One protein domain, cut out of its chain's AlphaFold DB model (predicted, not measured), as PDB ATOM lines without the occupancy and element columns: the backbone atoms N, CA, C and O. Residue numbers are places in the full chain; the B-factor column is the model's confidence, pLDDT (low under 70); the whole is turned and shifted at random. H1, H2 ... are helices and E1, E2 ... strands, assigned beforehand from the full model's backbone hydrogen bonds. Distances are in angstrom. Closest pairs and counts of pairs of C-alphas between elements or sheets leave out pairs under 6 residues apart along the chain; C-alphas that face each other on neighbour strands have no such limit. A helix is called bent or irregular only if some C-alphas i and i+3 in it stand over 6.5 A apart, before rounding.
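Overview. This is residues 311 to 394 of the 463 residues of an uncharacterized protein of Asanoa ferruginea (UniProt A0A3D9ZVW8). One long helix, H4, has a two-stranded ribbon, E1 and E2, along one side and two shorter helices, H2 and H3, one after the other along another side; the small helix H1 sits at one end. The printed part has 84 residues, with four named helices and two named strands in the order E1, H1, H2, H3, H4, E2. The sheet E1 - E2 is antiparallel and the class is mixed, helices and strands. The whole is compact, with a radius of gyration of the C-alphas of 13.5 A, yet elongated, spanning 43 by 22 by 16 A.

Along the chain. E1, residues 311 to 318, begins at C-alpha 311 (-31.429, -26.661, -31.031) and is 21.7 A long. E2, residues 385 to 394, is 28.9 A long and ends at C-alpha 394 (-24.767, -31.103, -27.538). H4, residues 356 to 380, is 36.4 A long and irregular: C-alphas 357 and 360 are 7.3 A apart. H3 is residues 338 to 352, 20.8 A; H2 is residues 328 to 336, 13.4 A; H1 is residues 320 to 325, 8.6 A.

Arrangement. E1 and E2 are antiparallel at 153 degrees, with N 313 and O 390 within hydrogen-bond range at 2.8 A. The closest C-alphas of E1 and H4, Val 317 and Ala 374, are 5.4 A apart. H3 and H4 form a helical hairpin: they touch, closest at the C-alphas of Phe 343 and His 369, 4.6 A, at a shallow tilt of 27 degrees, opposite ways. H4 touches H2 with residues 373 to 380 alone, closest at C-alphas 380 and 331, 6.2 A. H1 and H4 are near each other; E1 and H3 are apart. Each O i to N i+4 pair is within hydrogen-bond range in H1 and H3, against 3 of 5 in H2 and 19 of 21 in H4.

Size, cuts and confidence. The C-alphas farthest apart, Glu 325 and Thr 357, are 43.5 A apart. The printed part has no cut, and its five links are tight. Confidence is under 70 at residues 355 to 357 and 391 to 394.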
ATOM      1  N   LEU A 311     -30.047 -27.062 -31.239       71.94
ATOM      2  CA  LEU A 311     -31.429 -26.661 -31.031       71.94
ATOM      3  C   LEU A 311     -31.524 -25.139 -31.047       71.94
ATOM      4  O   LEU A 311     -30.991 -24.459 -30.171       71.94
ATOM      5  N   GLU A 312     -32.254 -24.625 -32.030       77.19
ATOM      6  CA  GLU A 312     -32.603 -23.214 -32.146       77.19
ATOM      7  C   GLU A 312     -33.953 -22.935 -31.464       77.19
ATOM      8  O   GLU A 312     -34.941 -23.670 -31.628       77.19
ATOM      9  N   ILE A 313     -33.990 -21.855 -30.683       77.44
ATOM     10  CA  ILE A 313     -35.145 -21.410 -29.905       77.44
ATOM     11  C   ILE A 313     -35.300 -19.899 -30.079       77.44
ATOM     12  O   ILE A 313     -34.582 -19.112 -29.466       77.44
ATOM     13  N   ALA A 314     -36.262 -19.488 -30.902       84.06
ATOM     14  CA  ALA A 314     -36.640 -18.086 -31.024       84.06
ATOM     15  C   ALA A 314     -37.551 -17.677 -29.854       84.06
ATOM     16  O   ALA A 314     -38.632 -18.239 -29.678       84.06
ATOM     17  N   VAL A 315     -37.127 -16.678 -29.081       84.88
ATOM     18  CA  VAL A 315     -37.911 -16.029 -28.018       84.88
ATOM     19  C   VAL A 315     -37.941 -14.520 -28.230       84.88
ATOM     20  O   VAL A 315     -37.091 -13.948 -28.914       84.88
ATOM     21  N   ARG A 316     -38.914 -13.844 -27.618       89.31
ATOM     22  CA  ARG A 316     -38.962 -12.376 -27.603       89.31
ATOM     23  C   ARG A 316     -38.471 -11.860 -26.256       89.31
ATOM     24  O   ARG A 316     -39.080 -12.164 -25.238       89.31
ATOM     25  N   VAL A 317     -37.419 -11.056 -26.233       88.38
ATOM     26  CA  VAL A 317     -36.840 -10.478 -25.005       88.38
ATOM     27  C   VAL A 317     -36.982  -8.952 -25.020       88.38
ATOM     28  O   VAL A 317     -37.308  -8.382 -26.068       88.38
ATOM     29  N   PRO A 318     -36.804  -8.250 -23.889       91.81
ATOM     30  CA  PRO A 318     -36.605  -6.805 -23.922       91.81
ATOM     31  C   PRO A 318     -35.333  -6.469 -24.710       91.81
ATOM     32  O   PRO A 318     -34.403  -7.274 -24.752       91.81
ATOM     33  N   THR A 319     -35.268  -5.292 -25.333       87.81
ATOM     34  CA  THR A 319     -34.012  -4.854 -25.959       87.81
ATOM     35  C   THR A 319     -32.938  -4.657 -24.895       87.81
ATOM     36  O   THR A 319     -33.232  -4.316 -23.750       87.81
ATOM     37  N   VAL A 320     -31.673  -4.806 -25.283       86.25
ATOM     38  CA  VAL A 320     -30.523  -4.611 -24.387       86.25
ATOM     39  C   VAL A 320     -30.519  -3.224 -23.750       86.25
ATOM     40  O   VAL A 320     -30.324  -3.114 -22.545       86.25
ATOM     41  N   ARG A 321     -30.894  -2.184 -24.504       89.00
ATOM     42  CA  ARG A 321     -31.161  -0.851 -23.951       89.00
ATOM     43  C   ARG A 321     -32.191  -0.884 -22.809       89.00
ATOM     44  O   ARG A 321     -31.915  -0.361 -21.739       89.00
ATOM     45  N   THR A 322     -33.340  -1.534 -23.003       92.38
ATOM     46  CA  THR A 322     -34.378  -1.668 -21.965       92.38
ATOM     47  C   THR A 322     -33.911  -2.503 -20.766       92.38
ATOM     48  O   THR A 322     -34.318  -2.212 -19.647       92.38
ATOM     49  N   LEU A 323     -33.039  -3.499 -20.959       91.88
ATOM     50  CA  LEU A 323     -32.423  -4.266 -19.862       91.88
ATOM     51  C   LEU A 323     -31.419  -3.422 -19.057       91.88
ATOM     52  O   LEU A 323     -31.353  -3.567 -17.840       91.88
ATOM     53  N   LEU A 324     -30.675  -2.527 -19.715       91.75
ATOM     54  CA  LEU A 324     -29.706  -1.619 -19.086       91.75
ATOM     55  C   LEU A 324     -30.344  -0.386 -18.425       91.75
ATOM     56  O   LEU A 324     -29.760   0.172 -17.501       91.75
ATOM     57  N   GLU A 325     -31.519   0.043 -18.891       92.06
ATOM     58  CA  GLU A 325     -32.328   1.114 -18.283       92.06
ATOM     59  C   GLU A 325     -33.199   0.610 -17.110       92.06
ATOM     60  O   GLU A 325     -33.752   1.413 -16.360       92.06
ATOM     61  N   ALA A 326     -33.340  -0.711 -16.941       93.75
ATOM     62  CA  ALA A 326     -34.113  -1.326 -15.865       93.75
ATOM     63  C   ALA A 326     -33.306  -1.494 -14.560       93.75
ATOM     64  O   ALA A 326     -32.084  -1.359 -14.514       93.75
ATOM     65  N   ASP A 327     -34.011  -1.844 -13.480       94.00
ATOM     66  CA  ASP A 327     -33.399  -2.220 -12.202       94.00
ATOM     67  C   ASP A 327     -32.480  -3.439 -12.390       94.00
ATOM     68  O   ASP A 327     -32.935  -4.572 -12.573       94.00
ATOM     69  N   SER A 328     -31.172  -3.188 -12.330       94.94
ATOM     70  CA  SER A 328     -30.128  -4.185 -12.570       94.94
ATOM     71  C   SER A 328     -30.129  -5.331 -11.554       94.94
ATOM     72  O   SER A 328     -29.734  -6.444 -11.901       94.94
ATOM     73  N   ALA A 329     -30.594  -5.110 -10.318       94.44
ATOM     74  CA  ALA A 329     -30.735  -6.192  -9.350       94.44
ATOM     75  C   ALA A 329     -31.885  -7.118  -9.769       94.44
ATOM     76  O   ALA A 329     -31.676  -8.324  -9.903       94.44
ATOM     77  N   ARG A 330     -33.052  -6.547 -10.095       95.81
ATOM     78  CA  ARG A 330     -34.223  -7.318 -10.546       95.81
ATOM     79  C   ARG A 330     -33.983  -8.047 -11.870       95.81
ATOM     80  O   ARG A 330     -34.471  -9.162 -12.043       95.81
ATOM     81  N   VAL A 331     -33.229  -7.446 -12.796       95.56
ATOM     82  CA  VAL A 331     -32.830  -8.075 -14.071       95.56
ATOM     83  C   VAL A 331     -32.007  -9.341 -13.823       95.56
ATOM     84  O   VAL A 331     -32.268 -10.365 -14.448       95.56
ATOM     85  N   LEU A 332     -31.076  -9.311 -12.864       94.69
ATOM     86  CA  LEU A 332     -30.292 -10.487 -12.476       94.69
ATOM     87  C   LEU A 332     -31.071 -11.463 -11.573       94.69
ATOM     88  O   LEU A 332     -30.782 -12.657 -11.582       94.69
ATOM     89  N   ASP A 333     -32.077 -11.006 -10.819       94.88
ATOM     90  CA  ASP A 333     -32.948 -11.891 -10.025       94.88
ATOM     91  C   ASP A 333     -33.794 -12.821 -10.906       94.88
ATOM     92  O   ASP A 333     -34.021 -13.971 -10.520       94.88
ATOM     93  N   ALA A 334     -34.170 -12.386 -12.115       94.94
ATOM     94  CA  ALA A 334     -34.890 -13.214 -13.086       94.94
ATOM     95  C   ALA A 334     -34.114 -14.485 -13.492       94.94
ATOM     96  O   ALA A 334     -34.731 -15.498 -13.812       94.94
ATOM     97  N   MET A 335     -32.773 -14.486 -13.430       90.62
ATOM     98  CA  MET A 335     -31.970 -15.705 -13.638       90.62
ATOM     99  C   MET A 335     -32.201 -16.746 -12.535       90.62
ATOM    100  O   MET A 335     -32.170 -17.950 -12.781       90.62
ATOM    101  N   THR A 336     -32.406 -16.272 -11.305       89.81
ATOM    102  CA  THR A 336     -32.549 -17.099 -10.096       89.81
ATOM    103  C   THR A 336     -34.000 -17.412  -9.741       89.81
ATOM    104  O   THR A 336     -34.249 -18.106  -8.756       89.81
ATOM    105  N   SER A 337     -34.956 -16.927 -10.533       93.38
ATOM    106  CA  SER A 337     -36.381 -17.204 -10.378       93.38
ATOM    107  C   SER A 337     -36.735 -18.659 -10.708       93.38
ATOM    108  O   SER A 337     -35.921 -19.414 -11.238       93.38
ATOM    109  N   GLY A 338     -37.994 -19.047 -10.483       95.19
ATOM    110  CA  GLY A 338     -38.494 -20.347 -10.940       95.19
ATOM    111  C   GLY A 338     -38.421 -20.537 -12.465       95.19
ATOM    112  O   GLY A 338     -38.156 -21.647 -12.920       95.19
ATOM    113  N   ALA A 339     -38.607 -19.477 -13.264       95.50
ATOM    114  CA  ALA A 339     -38.529 -19.575 -14.722       95.50
ATOM    115  C   ALA A 339     -37.076 -19.624 -15.219       95.50
ATOM    116  O   ALA A 339     -36.760 -20.456 -16.071       95.50
ATOM    117  N   GLY A 340     -36.184 -18.800 -14.652       92.88
ATOM    118  CA  GLY A 340     -34.748 -18.842 -14.940       92.88
ATOM    119  C   GLY A 340     -34.133 -20.193 -14.571       92.88
ATOM    120  O   GLY A 340     -33.548 -20.864 -15.423       92.88
ATOM    121  N   GLN A 341     -34.372 -20.673 -13.343       93.69
ATOM    122  CA  GLN A 341     -33.941 -22.007 -12.901       93.69
ATOM    123  C   GLN A 341     -34.495 -23.122 -13.802       93.69
ATOM    124  O   GLN A 341     -33.754 -24.039 -14.157       93.69
ATOM    125  N   GLY A 342     -35.768 -23.040 -14.211       93.94
ATOM    126  CA  GLY A 342     -36.387 -23.994 -15.134       93.94
ATOM    127  C   GLY A 342     -35.715 -24.019 -16.511       93.94
ATOM    128  O   GLY A 342     -35.418 -25.097 -17.032       93.94
ATOM    129  N   PHE A 343     -35.414 -22.846 -17.080       92.56
ATOM    130  CA  PHE A 343     -34.694 -22.724 -18.351       92.56
ATOM    131  C   PHE A 343     -33.308 -23.367 -18.266       92.56
ATOM    132  O   PHE A 343     -32.987 -24.247 -19.069       92.56
ATOM    133  N   PHE A 344     -32.513 -22.992 -17.266       88.12
ATOM    134  CA  PHE A 344     -31.160 -23.515 -17.102       88.12
ATOM    135  C   PHE A 344     -31.136 -25.021 -16.788       88.12
ATOM    136  O   PHE A 344     -30.355 -25.763 -17.386       88.12
ATOM    137  N   ALA A 345     -32.042 -25.516 -15.938       90.00
ATOM    138  CA  ALA A 345     -32.157 -26.946 -15.647       90.00
ATOM    139  C   ALA A 345     -32.525 -27.764 -16.898       90.00
ATOM    140  O   ALA A 345     -31.892 -28.785 -17.175       90.00
ATOM    141  N   SER A 346     -33.494 -27.303 -17.698       90.25
ATOM    142  CA  SER A 346     -33.847 -27.967 -18.959       90.25
ATOM    143  C   SER A 346     -32.759 -27.846 -20.022       90.25
ATOM    144  O   SER A 346     -32.590 -28.779 -20.803       90.25
ATOM    145  N   ARG A 347     -31.975 -26.759 -20.024       85.31
ATOM    146  CA  ARG A 347     -30.795 -26.615 -20.885       85.31
ATOM    147  C   ARG A 347     -29.756 -27.678 -20.544       85.31
ATOM    148  O   ARG A 347     -29.368 -28.434 -21.430       85.31
ATOM    149  N   ARG A 348     -29.365 -27.797 -19.268       83.50
ATOM    150  CA  ARG A 348     -28.429 -28.839 -18.806       83.50
ATOM    151  C   ARG A 348     -28.931 -30.240 -19.140       83.50
ATOM    152  O   ARG A 348     -28.163 -31.044 -19.656       83.50
ATOM    153  N   ALA A 349     -30.215 -30.517 -18.906       84.94
ATOM    154  CA  ALA A 349     -30.817 -31.804 -19.245       84.94
ATOM    155  C   ALA A 349     -30.727 -32.096 -20.754       84.94
ATOM    156  O   ALA A 349     -30.264 -33.166 -21.140       84.94
ATOM    157  N   TRP A 350     -31.116 -31.147 -21.613       84.44
ATOM    158  CA  TRP A 350     -31.061 -31.314 -23.068       84.44
ATOM    159  C   TRP A 350     -29.627 -31.511 -23.585       84.44
ATOM    160  O   TRP A 350     -29.396 -32.375 -24.428       84.44
ATOM    161  N   MET A 351     -28.651 -30.773 -23.042       74.06
ATOM    162  CA  MET A 351     -27.230 -30.895 -23.406       74.06
ATOM    163  C   MET A 351     -26.591 -32.205 -22.908       74.06
ATOM    164  O   MET A 351     -25.667 -32.721 -23.538       74.06
ATOM    165  N   ALA A 352     -27.086 -32.756 -21.796       77.81
ATOM    166  CA  ALA A 352     -26.662 -34.046 -21.255       77.81
ATOM    167  C   ALA A 352     -27.342 -35.254 -21.927       77.81
ATOM    168  O   ALA A 352     -26.896 -36.383 -21.719       77.81
ATOM    169  N   ASN A 353     -28.399 -35.042 -22.720       76.38
ATOM    170  CA  ASN A 353     -29.116 -36.130 -23.378       76.38
ATOM    171  C   ASN A 353     -28.196 -36.906 -24.339       76.38
ATOM    172  O   ASN A 353     -27.476 -36.321 -25.149       76.38
ATOM    173  N   ARG A 354     -28.243 -38.238 -24.250       70.56
ATOM    174  CA  ARG A 354     -27.555 -39.176 -25.155       70.56
ATOM    175  C   ARG A 354     -28.525 -40.039 -25.964       70.56
ATOM    176  O   ARG A 354     -28.084 -40.840 -26.780       70.56
ATOM    177  N   GLU A 355     -29.830 -39.886 -25.745       69.06
ATOM    178  CA  GLU A 355     -30.873 -40.733 -26.318       69.06
ATOM    179  C   GLU A 355     -31.719 -39.949 -27.340       69.06
ATOM    180  O   GLU A 355     -32.494 -39.067 -26.946       69.06
ATOM    181  N   PRO A 356     -31.649 -40.278 -28.646       62.31
ATOM    182  CA  PRO A 356     -32.444 -39.601 -29.679       62.31
ATOM    183  C   PRO A 356     -33.961 -39.689 -29.441       62.31
ATOM    184  O   PRO A 356     -34.712 -38.774 -29.761       62.31
ATOM    185  N   THR A 357     -34.428 -40.768 -28.806       64.56
ATOM    186  CA  THR A 357     -35.841 -40.990 -28.445       64.56
ATOM    187  C   THR A 357     -36.398 -39.944 -27.477       64.56
ATOM    188  O   THR A 357     -37.604 -39.698 -27.468       64.56
ATOM    189  N   ASN A 358     -35.540 -39.311 -26.675       70.00
ATOM    190  CA  ASN A 358     -35.920 -38.268 -25.726       70.00
ATOM    191  C   ASN A 358     -35.778 -36.842 -26.294       70.00
ATOM    192  O   ASN A 358     -36.310 -35.895 -25.711       70.00
ATOM    193  N   GLU A 359     -35.117 -36.682 -27.442       75.94
ATOM    194  CA  GLU A 359     -34.691 -35.388 -27.980       75.94
ATOM    195  C   GLU A 359     -35.858 -34.431 -28.256       75.94
ATOM    196  O   GLU A 359     -35.821 -33.283 -27.806       75.94
ATOM    197  N   THR A 360     -36.928 -34.892 -28.913       81.62
ATOM    198  CA  THR A 360     -38.114 -34.067 -29.220       81.62
ATOM    199  C   THR A 360     -38.751 -33.512 -27.947       81.62
ATOM    200  O   THR A 360     -38.898 -32.298 -27.805       81.62
ATOM    201  N   ARG A 361     -39.046 -34.392 -26.978       87.12
ATOM    202  CA  ARG A 361     -39.671 -34.033 -25.697       87.12
ATOM    203  C   ARG A 361     -38.814 -33.038 -24.917       87.12
ATOM    204  O   ARG A 361     -39.327 -32.042 -24.417       87.12
ATOM    205  N   MET A 362     -37.506 -33.280 -24.835       86.62
ATOM    206  CA  MET A 362     -36.585 -32.392 -24.118       86.62
ATOM    207  C   MET A 362     -36.430 -31.039 -24.826       86.62
ATOM    208  O   MET A 362     -36.342 -30.010 -24.156       86.62
ATOM    209  N   SER A 363     -36.457 -31.019 -26.162       88.75
ATOM    210  CA  SER A 363     -36.432 -29.786 -26.958       88.75
ATOM    211  C   SER A 363     -37.693 -28.947 -26.741       88.75
ATOM    212  O   SER A 363     -37.611 -27.731 -26.596       88.75
ATOM    213  N   GLU A 364     -38.867 -29.579 -26.679       91.56
ATOM    214  CA  GLU A 364     -40.135 -28.917 -26.352       91.56
ATOM    215  C   GLU A 364     -40.139 -28.367 -24.921       91.56
ATOM    216  O   GLU A 364     -40.459 -27.194 -24.724       91.56
ATOM    217  N   THR A 365     -39.707 -29.156 -23.928       94.06
ATOM    218  CA  THR A 365     -39.565 -28.691 -22.537       94.06
ATOM    219  C   THR A 365     -38.644 -27.471 -22.440       94.06
ATOM    220  O   THR A 365     -38.990 -26.483 -21.792       94.06
ATOM    221  N   LEU A 366     -37.498 -27.494 -23.127       91.56
ATOM    222  CA  LEU A 366     -36.556 -26.378 -23.127       91.56
ATOM    223  C   LEU A 366     -37.122 -25.132 -23.830       91.56
ATOM    224  O   LEU A 366     -36.965 -24.029 -23.311       91.56
ATOM    225  N   ARG A 367     -37.854 -25.282 -24.944       93.38
ATOM    226  CA  ARG A 367     -38.572 -24.164 -25.590       93.38
ATOM    227  C   ARG A 367     -39.613 -23.530 -24.661       93.38
ATOM    228  O   ARG A 367     -39.683 -22.306 -24.580       93.38
ATOM    229  N   LEU A 368     -40.386 -24.343 -23.936       96.69
ATOM    230  CA  LEU A 368     -41.388 -23.859 -22.978       96.69
ATOM    231  C   LEU A 368     -40.747 -23.052 -21.841       96.69
ATOM    232  O   LEU A 368     -41.219 -21.959 -21.526       96.69
ATOM    233  N   HIS A 369     -39.654 -23.548 -21.254       96.81
ATOM    234  CA  HIS A 369     -38.953 -22.821 -20.195       96.81
ATOM    235  C   HIS A 369     -38.201 -21.584 -20.708       96.81
ATOM    236  O   HIS A 369     -38.183 -20.568 -20.017       96.81
ATOM    237  N   ALA A 370     -37.653 -21.610 -21.927       92.38
ATOM    238  CA  ALA A 370     -37.043 -20.435 -22.547       92.38
ATOM    239  C   ALA A 370     -38.055 -19.290 -22.732       92.38
ATOM    240  O   ALA A 370     -37.761 -18.151 -22.379       92.38
ATOM    241  N   GLU A 371     -39.270 -19.578 -23.214       96.44
ATOM    242  CA  GLU A 371     -40.320 -18.558 -23.348       96.44
ATOM    243  C   GLU A 371     -40.902 -18.126 -21.987       96.44
ATOM    244  O   GLU A 371     -41.298 -16.971 -21.828       96.44
ATOM    245  N   ALA A 372     -40.915 -19.003 -20.976       97.56
ATOM    246  CA  ALA A 372     -41.266 -18.618 -19.605       97.56
ATOM    247  C   ALA A 372     -40.241 -17.634 -19.007       97.56
ATOM    248  O   ALA A 372     -40.631 -16.593 -18.481       97.56
ATOM    249  N   TYR A 373     -38.941 -17.913 -19.151       96.94
ATOM    250  CA  TYR A 373     -37.871 -17.026 -18.691       96.94
ATOM    251  C   TYR A 373     -37.848 -15.703 -19.477       96.94
ATOM    252  O   TYR A 373     -37.820 -14.622 -18.887       96.94
ATOM    253  N   ALA A 374     -37.991 -15.759 -20.805       94.44
ATOM    254  CA  ALA A 374     -38.117 -14.567 -21.642       94.44
ATOM    255  C   ALA A 374     -39.337 -13.709 -21.260       94.44
ATOM    256  O   ALA A 374     -39.274 -12.482 -21.328       94.44
ATOM    257  N   ARG A 375     -40.443 -14.322 -20.811       97.44
ATOM    258  CA  ARG A 375     -41.604 -13.598 -20.271       97.44
ATOM    259  C   ARG A 375     -41.285 -12.863 -18.980       97.44
ATOM    260  O   ARG A 375     -41.681 -11.711 -18.859       97.44
ATOM    261  N   GLU A 376     -40.563 -13.486 -18.059       97.25
ATOM    262  CA  GLU A 376     -40.181 -12.842 -16.802       97.25
ATOM    263  C   GLU A 376     -39.255 -11.641 -17.029       97.25
ATOM    264  O   GLU A 376     -39.510 -10.562 -16.492       97.25
ATOM    265  N   LEU A 377     -38.272 -11.766 -17.929       95.06
ATOM    266  CA  LEU A 377     -37.443 -10.635 -18.362       95.06
ATOM    267  C   LEU A 377     -38.295  -9.463 -18.894       95.06
ATOM    268  O   LEU A 377     -38.003  -8.308 -18.589       95.06
ATOM    269  N   ARG A 378     -39.387  -9.738 -19.627       96.75
ATOM    270  CA  ARG A 378     -40.338  -8.716 -20.125       96.75
ATOM    271  C   ARG A 378     -41.208  -8.070 -19.040       96.75
ATOM    272  O   ARG A 378     -41.686  -6.960 -19.268       96.75
ATOM    273  N   GLU A 379     -41.411  -8.722 -17.896       96.56
ATOM    274  CA  GLU A 379     -42.114  -8.134 -16.745       96.56
ATOM    275  C   GLU A 379     -41.185  -7.306 -15.848       96.56
ATOM    276  O   GLU A 379     -41.608  -6.296 -15.275       96.56
ATOM    277  N   VAL A 380     -39.915  -7.705 -15.750       95.81
ATOM    278  CA  VAL A 380     -38.876  -6.959 -15.031       95.81
ATOM    279  C   VAL A 380     -38.474  -5.692 -15.788       95.81
ATOM    280  O   VAL A 380     -38.495  -4.608 -15.204       95.81
ATOM    281  N   ALA A 381     -38.156  -5.812 -17.078       95.19
ATOM    282  CA  ALA A 381     -37.678  -4.721 -17.922       95.19
ATOM    283  C   ALA A 381     -38.742  -4.343 -18.971       95.19
ATOM    284  O   ALA A 381     -38.805  -4.883 -20.080       95.19
ATOM    285  N   LYS A 382     -39.626  -3.414 -18.588       93.75
ATOM    286  CA  LYS A 382     -40.764  -2.969 -19.406       93.75
ATOM    287  C   LYS A 382     -40.329  -1.905 -20.414       93.75
ATOM    288  O   LYS A 382     -40.025  -0.782 -20.031       93.75
ATOM    289  N   GLY A 383     -40.356  -2.237 -21.703       93.25
ATOM    290  CA  GLY A 383     -39.994  -1.298 -22.767       93.25
ATOM    291  C   GLY A 383     -39.920  -1.947 -24.148       93.25
ATOM    292  O   GLY A 383     -40.775  -2.762 -24.509       93.25
ATOM    293  N   GLY A 384     -38.899  -1.567 -24.921       89.25
ATOM    294  CA  GLY A 384     -38.646  -2.102 -26.258       89.25
ATOM    295  C   GLY A 384     -38.400  -3.610 -26.228       89.25
ATOM    296  O   GLY A 384     -37.928  -4.153 -25.232       89.25
ATOM    297  N   ARG A 385     -38.729  -4.309 -27.322       89.50
ATOM    298  CA  ARG A 385     -38.594  -5.773 -27.424       89.50
ATOM    299  C   ARG A 385     -37.921  -6.185 -28.727       89.50
ATOM    300  O   ARG A 385     -38.382  -5.764 -29.787       89.50
ATOM    301  N   SER A 386     -36.933  -7.067 -28.646       82.00
ATOM    302  CA  SER A 386     -36.254  -7.714 -29.778       82.00
ATOM    303  C   SER A 386     -36.584  -9.209 -29.838       82.00
ATOM    304  O   SER A 386     -37.029  -9.812 -28.858       82.00
ATOM    305  N   ASN A 387     -36.369  -9.815 -31.004       81.56
ATOM    306  CA  ASN A 387     -36.313 -11.269 -31.128       81.56
ATOM    307  C   ASN A 387     -34.880 -11.723 -30.815       81.56
ATOM    308  O   ASN A 387     -33.928 -11.089 -31.265       81.56
ATOM    309  N   LEU A 388     -34.740 -12.809 -30.060       78.25
ATOM    310  CA  LEU A 388     -33.473 -13.458 -29.736       78.25
ATOM    311  C   LEU A 388     -33.581 -14.932 -30.126       78.25
ATOM    312  O   LEU A 388     -34.499 -15.621 -29.681       78.25
ATOM    313  N   THR A 389     -32.635 -15.418 -30.923       75.50
ATOM    314  CA  THR A 389     -32.477 -16.853 -31.179       75.50
ATOM    315  C   THR A 389     -31.450 -17.399 -30.201       75.50
ATOM    316  O   THR A 389     -30.259 -17.124 -30.324       75.50
ATOM    317  N   ILE A 390     -31.909 -18.171 -29.221       72.69
ATOM    318  CA  ILE A 390     -31.036 -18.950 -28.346       72.69
ATOM    319  C   ILE A 390     -30.673 -20.227 -29.100       72.69
ATOM    320  O   ILE A 390     -31.564 -20.963 -29.526       72.69
ATOM    321  N   VAL A 391     -29.379 -20.497 -29.250       65.75
ATOM    322  CA  VAL A 391     -28.880 -21.746 -29.831       65.75
ATOM    323  C   VAL A 391     -28.240 -22.580 -28.728       65.75
ATOM    324  O   VAL A 391     -27.485 -22.066 -27.903       65.75
ATOM    325  N   VAL A 392     -28.563 -23.868 -28.677       68.00
ATOM    326  CA  VAL A 392     -28.051 -24.820 -27.683       68.00
ATOM    327  C   VAL A 392     -27.428 -25.997 -28.428       68.00
ATOM    328  O   VAL A 392     -28.023 -26.482 -29.382       68.00
ATOM    329  N   ALA A 393     -26.241 -26.454 -28.021       62.62
ATOM    330  CA  ALA A 393     -25.493 -27.505 -28.718       62.62
ATOM    331  C   ALA A 393     -25.109 -28.661 -27.776       62.62
ATOM    332  O   ALA A 393     -24.673 -28.425 -26.649       62.62
ATOM    333  N   GLN A 394     -25.251 -29.907 -28.234       55.16
ATOM    334  CA  GLN A 394     -24.767 -31.103 -27.538       55.16
ATOM    335  C   GLN A 394     -23.315 -31.400 -27.932       55.16
ATOM    336  O   GLN A 394     -23.063 -32.069 -28.931       55.16
TER     337      GLN A 394